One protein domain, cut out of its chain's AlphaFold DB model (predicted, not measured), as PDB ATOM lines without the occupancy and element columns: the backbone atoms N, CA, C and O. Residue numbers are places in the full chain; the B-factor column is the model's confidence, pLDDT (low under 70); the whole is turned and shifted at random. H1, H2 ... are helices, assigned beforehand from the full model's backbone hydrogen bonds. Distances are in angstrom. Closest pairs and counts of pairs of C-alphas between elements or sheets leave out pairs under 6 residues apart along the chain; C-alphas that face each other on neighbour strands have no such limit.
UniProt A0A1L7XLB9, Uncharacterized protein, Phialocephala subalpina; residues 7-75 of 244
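Overview. This is residues 7 to 75 of the 244 residues of an uncharacterized protein of Phialocephala subalpina (UniProt A0A1L7XLB9). Look first for one long helix, H2, which makes most of the length, with a long looping link at each end; both links swing out to the same side of it. One link leads from the one-turn helix H1, and the other leads to the short helix H3, which sits crosswise near the far end of H2. The 69 printed residues hold three named helices, in the order H1, H2, H3, and no named strand; the class is all helix. The whole is extended, with a radius of gyration of the C-alphas of 19.9 A and spans of 56 by 25 by 12 A.

Along the chain. Find C-alpha 7 at (197.353, 176.058, 204.068), where H1 begins; it holds residues 7 to 10. Go on to C-alpha 23 at (192.154, 171.020, 202.033); from there H2 runs through residues 23 to 48, 36.6 A from first to last C-alpha. H3, residues 66 to 74, covers 12.7 A and ends at C-alpha 74, (208.902, 172.162, 164.943).

Arrangement. Start from H2, whose residues 28 to 40 stand free. H1 is close to H2 but not clearly touching; their closest C-alphas, of Ala 7 and Lys 23, are 7.5 A apart. H3 is also close to H2 but not clearly touching, with the C-alphas of Ala 47 and Cys 72 closest at 6.2 A. The lines of H2 and H3 are only just about perpendicular, at 73 degrees. H1 and H3 are apart. In H2 and H3 every O i to N i+4 pair is within hydrogen-bond range; H1 is too short for such a pair. Between H1 and H2, residues 11 to 12 pair with residues 15 to 16, antiparallel.

Size, cuts and confidence. The two C-alphas farthest apart, of Thr 18 and Ala 63, are 56.2 A apart. The printed part has no cut. Both links are long, with 12 residues from H1 to H2 and 17 from H2 to H3. Mean pLDDT of the printed part is 82.5; look at residues 56 to 62 for the values under 70.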
ATOM      1  N   ALA A   7     197.459 176.172 202.615       84.69
ATOM      2  CA  ALA A   7     197.353 176.058 204.068       84.69
ATOM      3  C   ALA A   7     198.050 177.206 204.826       84.69
ATOM      4  O   ALA A   7     197.703 177.474 205.976       84.69
ATOM      5  N   ARG A   8     199.000 177.913 204.195       83.94
ATOM      6  CA  ARG A   8     199.670 179.061 204.822       83.94
ATOM      7  C   ARG A   8     198.716 180.225 205.081       83.94
ATOM      8  O   ARG A   8     198.892 180.923 206.072       83.94
ATOM      9  N   ASP A   9     197.678 180.381 204.267       84.06
ATOM     10  CA  ASP A   9     196.697 181.456 204.440       84.06
ATOM     11  C   ASP A   9     195.787 181.225 205.667       84.06
ATOM     12  O   ASP A   9     195.122 182.146 206.131       84.06
ATOM     13  N   LEU A  10     195.780 180.009 206.231       84.00
ATOM     14  CA  LEU A  10     195.059 179.664 207.467       84.00
ATOM     15  C   LEU A  10     195.856 179.987 208.740       84.00
ATOM     16  O   LEU A  10     195.326 179.835 209.845       84.00
ATOM     17  N   VAL A  11     197.124 180.383 208.602       86.12
ATOM     18  CA  VAL A  11     197.993 180.755 209.719       86.12
ATOM     19  C   VAL A  11     197.979 182.269 209.867       86.12
ATOM     20  O   VAL A  11     198.419 182.996 208.979       86.12
ATOM     21  N   SER A  12     197.518 182.748 211.019       83.81
ATOM     22  CA  SER A  12     197.527 184.168 211.367       83.81
ATOM     23  C   SER A  12     198.099 184.352 212.769       83.81
ATOM     24  O   SER A  12     197.756 183.611 213.691       83.81
ATOM     25  N   TYR A  13     199.026 185.301 212.924       82.69
ATOM     26  CA  TYR A  13     199.701 185.602 214.198       82.69
ATOM     27  C   TYR A  13     200.299 184.373 214.916       82.69
ATOM     28  O   TYR A  13     200.246 184.268 216.137       82.69
ATOM     29  N   GLY A  14     200.855 183.415 214.163       82.19
ATOM     30  CA  GLY A  14     201.459 182.198 214.727       82.19
ATOM     31  C   GLY A  14     200.459 181.139 215.205       82.19
ATOM     32  O   GLY A  14     200.875 180.114 215.737       82.19
ATOM     33  N   THR A  15     199.159 181.351 214.983       82.75
ATOM     34  CA  THR A  15     198.100 180.375 215.266       82.75
ATOM     35  C   THR A  15     197.500 179.850 213.965       82.75
ATOM     36  O   THR A  15     197.284 180.615 213.024       82.75
ATOM     37  N   SER A  16     197.263 178.540 213.882       83.06
ATOM     38  CA  SER A  16     196.581 177.910 212.751       83.06
ATOM     39  C   SER A  16     195.110 177.673 213.081       83.06
ATOM     40  O   SER A  16     194.778 177.106 214.122       83.06
ATOM     41  N   SER A  17     194.216 178.083 212.179       83.62
ATOM     42  CA  SER A  17     192.811 177.668 212.244       83.62
ATOM     43  C   SER A  17     192.679 176.171 211.938       83.62
ATOM     44  O   SER A  17     193.522 175.589 211.250       83.62
ATOM     45  N   THR A  18     191.602 175.539 212.411       83.81
ATOM     46  CA  THR A  18     191.282 174.138 212.094       83.81
ATOM     47  C   THR A  18     191.250 173.922 210.583       83.81
ATOM     48  O   THR A  18     190.583 174.674 209.870       83.81
ATOM     49  N   ILE A  19     191.964 172.903 210.104       86.06
ATOM     50  CA  ILE A  19     192.106 172.590 208.679       86.06
ATOM     51  C   ILE A  19     190.880 171.775 208.228       86.06
ATOM     52  O   ILE A  19     190.655 170.694 208.771       86.06
ATOM     53  N   PRO A  20     190.088 172.254 207.250       87.44
ATOM     54  CA  PRO A  20     188.997 171.465 206.679       87.44
ATOM     55  C   PRO A  20     189.488 170.164 206.029       87.44
ATOM     56  O   PRO A  20     190.575 170.134 205.449       87.44
ATOM     57  N   SER A  21     188.662 169.115 206.059       88.31
ATOM     58  CA  SER A  21     188.981 167.785 205.504       88.31
ATOM     59  C   SER A  21     189.397 167.816 204.034       88.31
ATOM     60  O   SER A  21     190.252 167.041 203.624       88.31
ATOM     61  N   ASP A  22     188.848 168.744 203.250       89.75
ATOM     62  CA  ASP A  22     189.023 168.776 201.793       89.75
ATOM     63  C   ASP A  22     190.249 169.601 201.367       89.75
ATOM     64  O   ASP A  22     190.553 169.733 200.178       89.75
ATOM     65  N   LYS A  23     190.991 170.171 202.329       88.62
ATOM     66  CA  LYS A  23     192.154 171.020 202.033       88.62
ATOM     67  C   LYS A  23     193.274 170.281 201.319       88.62
ATOM     68  O   LYS A  23     193.947 170.902 200.504       88.62
ATOM     69  N   TRP A  24     193.458 168.983 201.565       88.38
ATOM     70  CA  TRP A  24     194.493 168.207 200.875       88.38
ATOM     71  C   TRP A  24     194.225 168.101 199.364       88.38
ATOM     72  O   TRP A  24     195.165 168.150 198.577       88.38
ATOM     73  N   ILE A  25     192.951 168.023 198.955       93.75
ATOM     74  CA  ILE A  25     192.539 167.937 197.542       93.75
ATOM     75  C   ILE A  25     192.858 169.250 196.836       93.75
ATOM     76  O   ILE A  25     193.405 169.273 195.730       93.75
ATOM     77  N   LEU A  26     192.522 170.359 197.495       91.50
ATOM     78  CA  LEU A  26     192.776 171.693 196.975       91.50
ATOM     79  C   LEU A  26     194.284 171.959 196.854       91.50
ATOM     80  O   LEU A  26     194.733 172.506 195.852       91.50
ATOM     81  N   GLU A  27     195.064 171.519 197.840       91.88
ATOM     82  CA  GLU A  27     196.522 171.637 197.836       91.88
ATOM     83  C   GLU A  27     197.162 170.794 196.721       91.88
ATOM     84  O   GLU A  27     197.963 171.308 195.943       91.88
ATOM     85  N   ALA A  28     196.741 169.536 196.557       93.38
ATOM     86  CA  ALA A  28     197.220 168.672 195.479       93.38
ATOM     87  C   ALA A  28     196.899 169.251 194.087       93.38
ATOM     88  O   ALA A  28     197.737 169.220 193.184       93.38
ATOM     89  N   THR A  29     195.708 169.837 193.931       93.25
ATOM     90  CA  THR A  29     195.290 170.508 192.692       93.25
ATOM     91  C   THR A  29     196.138 171.753 192.422       93.25
ATOM     92  O   THR A  29     196.561 171.981 191.289       93.25
ATOM     93  N   ASN A  30     196.436 172.538 193.460       91.56
ATOM     94  CA  ASN A  30     197.303 173.709 193.365       91.56
ATOM     95  C   ASN A  30     198.734 173.320 192.966       91.56
ATOM     96  O   ASN A  30     199.294 173.918 192.052       91.56
ATOM     97  N   TRP A  31     199.312 172.281 193.575       91.31
ATOM     98  CA  TRP A  31     200.635 171.779 193.188       91.31
ATOM     99  C   TRP A  31     200.671 171.279 191.753       91.31
ATOM    100  O   TRP A  31     201.623 171.570 191.031       91.31
ATOM    101  N   PHE A  32     199.626 170.578 191.314       94.12
ATOM    102  CA  PHE A  32     199.516 170.136 189.931       94.12
ATOM    103  C   PHE A  32     199.431 171.321 188.960       94.12
ATOM    104  O   PHE A  32     200.147 171.349 187.961       94.12
ATOM    105  N   ALA A  33     198.621 172.336 189.274       93.88
ATOM    106  CA  ALA A  33     198.510 173.549 188.467       93.88
ATOM    107  C   ALA A  33     199.838 174.325 188.402       93.88
ATOM    108  O   ALA A  33     200.246 174.765 187.325       93.88
ATOM    109  N   ILE A  34     200.547 174.450 189.529       92.88
ATOM    110  CA  ILE A  34     201.886 175.050 189.584       92.88
ATOM    111  C   ILE A  34     202.863 174.233 188.735       92.88
ATOM    112  O   ILE A  34     203.581 174.808 187.921       92.88
ATOM    113  N   GLY A  35     202.865 172.905 188.873       93.69
ATOM    114  CA  GLY A  35     203.713 172.008 188.088       93.69
ATOM    115  C   GLY A  35     203.462 172.141 186.587       93.69
ATOM    116  O   GLY A  35     204.405 172.286 185.813       93.69
ATOM    117  N   MET A  36     202.195 172.187 186.170       94.75
ATOM    118  CA  MET A  36     201.823 172.376 184.769       94.75
ATOM    119  C   MET A  36     202.270 173.739 184.236       94.75
ATOM    120  O   MET A  36     202.817 173.812 183.139       94.75
ATOM    121  N   ASN A  37     202.094 174.807 185.016       91.81
ATOM    122  CA  ASN A  37     202.554 176.142 184.645       91.81
ATOM    123  C   ASN A  37     204.086 176.187 184.513       91.81
ATOM    124  O   ASN A  37     204.608 176.710 183.534       91.81
ATOM    125  N   LEU A  38     204.818 175.566 185.442       91.50
ATOM    126  CA  LEU A  38     206.277 175.472 185.367       91.50
ATOM    127  C   LEU A  38     206.743 174.710 184.123       91.50
ATOM    128  O   LEU A  38     207.676 175.159 183.467       91.50
ATOM    129  N   ILE A  39     206.079 173.609 183.764       92.44
ATOM    130  CA  ILE A  39     206.390 172.863 182.537       92.44
ATOM    131  C   ILE A  39     206.107 173.721 181.300       92.44
ATOM    132  O   ILE A  39     206.964 173.833 180.427       92.44
ATOM    133  N   GLN A  40     204.936 174.363 181.227       89.75
ATOM    134  CA  GLN A  40     204.580 175.251 180.114       89.75
ATOM    135  C   GLN A  40     205.586 176.395 179.967       89.75
ATOM    136  O   GLN A  40     206.050 176.684 178.862       89.75
ATOM    137  N   ARG A  41     205.976 177.003 181.089       87.31
ATOM    138  CA  ARG A  41     206.983 178.056 181.136       87.31
ATOM    139  C   ARG A  41     208.349 177.547 180.688       87.31
ATOM    140  O   ARG A  41     208.965 178.193 179.849       87.31
ATOM    141  N   TYR A  42     208.796 176.396 181.179       86.38
ATOM    142  CA  TYR A  42     210.079 175.809 180.794       86.38
ATOM    143  C   TYR A  42     210.155 175.561 179.286       86.38
ATOM    144  O   TYR A  42     211.111 175.971 178.635       86.38
ATOM    145  N   VAL A  43     209.105 174.974 178.707       84.44
ATOM    146  CA  VAL A  43     209.018 174.768 177.257       84.44
ATOM    147  C   VAL A  43     209.083 176.107 176.514       84.44
ATOM    148  O   VAL A  43     209.821 176.224 175.537       84.44
ATOM    149  N   SER A  44     208.386 177.141 177.001       83.00
ATOM    150  CA  SER A  44     208.444 178.479 176.395       83.00
ATOM    151  C   SER A  44     209.824 179.141 176.502       83.00
ATOM    152  O   SER A  44     210.276 179.766 175.543       83.00
ATOM    153  N   GLU A  45     210.525 178.971 177.625       80.50
ATOM    154  CA  GLU A  45     211.860 179.535 177.860       80.50
ATOM    155  C   GLU A  45     212.928 178.836 177.007       80.50
ATOM    156  O   GLU A  45     213.865 179.491 176.562       80.50
ATOM    157  N   VAL A  46     212.769 177.546 176.689       77.81
ATOM    158  CA  VAL A  46     213.642 176.852 175.722       77.81
ATOM    159  C   VAL A  46     213.527 177.468 174.325       77.81
ATOM    160  O   VAL A  46     214.529 177.601 173.628       77.81
ATOM    161  N   ALA A  47     212.322 177.869 173.911       75.06
ATOM    162  CA  ALA A  47     212.098 178.439 172.583       75.06
ATOM    163  C   ALA A  47     212.423 179.941 172.493       75.06
ATOM    164  O   ALA A  47     212.892 180.404 171.456       75.06
ATOM    165  N   THR A  48     212.159 180.707 173.556       75.50
ATOM    166  CA  THR A  48     212.276 182.180 173.561       75.50
ATOM    167  C   THR A  48     213.501 182.707 174.315       75.50
ATOM    168  O   THR A  48     213.887 183.862 174.131       75.50
ATOM    169  N   GLY A  49     214.156 181.864 175.114       78.00
ATOM    170  CA  GLY A  49     215.222 182.245 176.037       78.00
ATOM    171  C   GLY A  49     214.697 182.732 177.400       78.00
ATOM    172  O   GLY A  49     213.491 182.892 177.598       78.00
ATOM    173  N   PRO A  50     215.591 182.978 178.376       78.81
ATOM    174  CA  PRO A  50     215.215 183.462 179.698       78.81
ATOM    175  C   PRO A  50     214.583 184.862 179.624       78.81
ATOM    176  O   PRO A  50     215.103 185.735 178.919       78.81
ATOM    177  N   PRO A  51     213.512 185.131 180.389       74.38
ATOM    178  CA  PRO A  51     212.869 186.438 180.386       74.38
ATOM    179  C   PRO A  51     213.775 187.527 180.989       74.38
ATOM    180  O   PRO A  51     214.517 187.300 181.947       74.38
ATOM    181  N   GLY A  52     213.666 188.751 180.466       76.56
ATOM    182  CA  GLY A  52     214.338 189.939 181.000       76.56
ATOM    183  C   GLY A  52     215.666 190.282 180.321       76.56
ATOM    184  O   GLY A  52     215.956 189.866 179.203       76.56
ATOM    185  N   GLN A  53     216.493 191.084 180.995       72.81
ATOM    186  CA  GLN A  53     217.713 191.658 180.410       72.81
ATOM    187  C   GLN A  53     218.806 190.618 180.109       72.81
ATOM    188  O   GLN A  53     219.773 190.934 179.420       72.81
ATOM    189  N   LEU A  54     218.646 189.390 180.609       70.88
ATOM    190  CA  LEU A  54     219.533 188.258 180.352       70.88
ATOM    191  C   LEU A  54     219.232 187.558 179.017       70.88
ATOM    192  O   LEU A  54     220.146 186.979 178.435       70.88
ATOM    193  N   GLY A  55     218.014 187.686 178.479       70.81
ATOM    194  CA  GLY A  55     217.626 187.067 177.204       70.81
ATOM    195  C   GLY A  55     218.449 187.554 176.004       70.81
ATOM    196  O   GLY A  55     218.645 186.826 175.036       70.81
ATOM    197  N   LYS A  56     219.042 188.753 176.094       69.38
ATOM    198  CA  LYS A  56     219.953 189.287 175.065       69.38
ATOM    199  C   LYS A  56     221.251 188.482 174.914       69.38
ATOM    200  O   LYS A  56     221.879 188.561 173.867       69.38
ATOM    201  N   TYR A  57     221.658 187.735 175.945       69.44
ATOM    202  CA  TYR A  57     222.875 186.913 175.926       69.44
ATOM    203  C   TYR A  57     222.623 185.484 175.434       69.44
ATOM    204  O   TYR A  57     223.573 184.775 175.122       69.44
ATOM    205  N   THR A  58     221.360 185.066 175.353       69.88
ATOM    206  CA  THR A  58     220.948 183.753 174.831       69.88
ATOM    207  C   THR A  58     220.287 183.851 173.457       69.88
ATOM    208  O   THR A  58     219.924 182.832 172.870       69.88
ATOM    209  N   ALA A  59     220.123 185.067 172.928       63.47
ATOM    210  CA  ALA A  59     219.660 185.291 171.569       63.47
ATOM    211  C   ALA A  59     220.619 184.585 170.594       63.47
ATOM    212  O   ALA A  59     221.813 184.879 170.573       63.47
ATOM    213  N   ASN A  60     220.084 183.665 169.786       67.19
ATOM    214  CA  ASN A  60     220.805 182.818 168.822       67.19
ATOM    215  C   ASN A  60     221.521 181.572 169.376       67.19
ATOM    216  O   ASN A  60     222.329 180.989 168.653       67.19
ATOM    217  N   ALA A  61     221.196 181.086 170.581       67.56
ATOM    218  CA  ALA A  61     221.703 179.785 171.052       67.56
ATOM    219  C   ALA A  61     221.424 178.635 170.052       67.56
ATOM    220  O   ALA A  61     222.255 177.749 169.859       67.56
ATOM    221  N   ALA A  62     220.306 178.716 169.321       67.88
ATOM    222  CA  ALA A  62     219.924 177.756 168.285       67.88
ATOM    223  C   ALA A  62     220.866 177.705 167.061       67.88
ATOM    224  O   ALA A  62     220.787 176.757 166.290       67.88
ATOM    225  N   ALA A  63     221.745 178.694 166.854       70.88
ATOM    226  CA  ALA A  63     222.696 178.679 165.737       70.88
ATOM    227  C   ALA A  63     223.892 177.742 165.981       70.88
ATOM    228  O   ALA A  63     224.532 177.309 165.027       70.88
ATOM    229  N   ASN A  64     224.200 177.446 167.247       75.31
ATOM    230  CA  ASN A  64     225.358 176.636 167.632       75.31
ATOM    231  C   ASN A  64     224.979 175.179 167.960       75.31
ATOM    232  O   ASN A  64     225.833 174.298 167.941       75.31
ATOM    233  N   GLU A  65     223.698 174.912 168.238       79.75
ATOM    234  CA  GLU A  65     223.206 173.601 168.671       79.75
ATOM    235  C   GLU A  65     222.101 173.070 167.748       79.75
ATOM    236  O   GLU A  65     220.978 173.578 167.714       79.75
ATOM    237  N   THR A  66     222.400 171.983 167.033       80.38
ATOM    238  CA  THR A  66     221.485 171.352 166.064       80.38
ATOM    239  C   THR A  66     220.192 170.831 166.702       80.38
ATOM    240  O   THR A  66     219.135 170.870 166.072       80.38
ATOM    241  N   GLY A  67     220.243 170.388 167.963       80.69
ATOM    242  CA  GLY A  67     219.063 169.927 168.703       80.69
ATOM    243  C   GLY A  67     218.066 171.054 168.988       80.69
ATOM    244  O   GLY A  67     216.867 170.904 168.752       80.69
ATOM    245  N   VAL A  68     218.557 172.217 169.418       77.88
ATOM    246  CA  VAL A  68     217.715 173.394 169.692       77.88
ATOM    247  C   VAL A  68     217.121 173.942 168.394       77.88
ATOM    248  O   VAL A  68     215.950 174.319 168.356       77.88
ATOM    249  N   GLN A  69     217.885 173.906 167.298       80.75
ATOM    250  CA  GLN A  69     217.397 174.294 165.976       80.75
ATOM    251  C   GLN A  69     216.210 173.435 165.516       80.75
ATOM    252  O   GLN A  69     215.227 173.976 165.006       80.75
ATOM    253  N   TRP A  70     216.268 172.115 165.729       83.88
ATOM    254  CA  TRP A  70     215.151 171.219 165.424       83.88
ATOM    255  C   TRP A  70     213.902 171.587 166.233       83.88
ATOM    256  O   TRP A  70     212.810 171.690 165.674       83.88
ATOM    257  N   HIS A  71     214.056 171.863 167.528       80.50
ATOM    258  CA  HIS A  71     212.943 172.294 168.371       80.50
ATOM    259  C   HIS A  71     212.337 173.629 167.907       80.50
ATOM    260  O   HIS A  71     211.115 173.730 167.818       80.50
ATOM    261  N   CYS A  72     213.150 174.620 167.526       77.38
ATOM    262  CA  CYS A  72     212.657 175.899 166.997       77.38
ATOM    263  C   CYS A  72     211.868 175.760 165.686       77.38
ATOM    264  O   CYS A  72     210.939 176.527 165.457       77.38
ATOM    265  N   GLN A  73     212.222 174.809 164.818       80.44
ATOM    266  CA  GLN A  73     211.514 174.604 163.546       80.44
ATOM    267  C   GLN A  73     210.183 173.865 163.711       80.44
ATOM    268  O   GLN A  73     209.277 174.052 162.903       80.44
ATOM    269  N   ASN A  74     210.065 173.026 164.743       82.69
ATOM    270  CA  ASN A  74     208.902 172.162 164.943       82.69
ATOM    271  C   ASN A  74     207.914 172.695 165.993       82.69
ATOM    272  O   ASN A  74     206.749 172.299 165.981       82.69
ATOM    273  N   PHE A  75     208.334 173.595 166.888       81.75
ATOM    274  CA  PHE A  75     207.439 174.194 167.874       81.75
ATOM    275  C   PHE A  75     206.882 175.535 167.403       81.75
ATOM    276  O   PHE A  75     207.586 176.536 167.309       81.75
TER     277      PHE A  75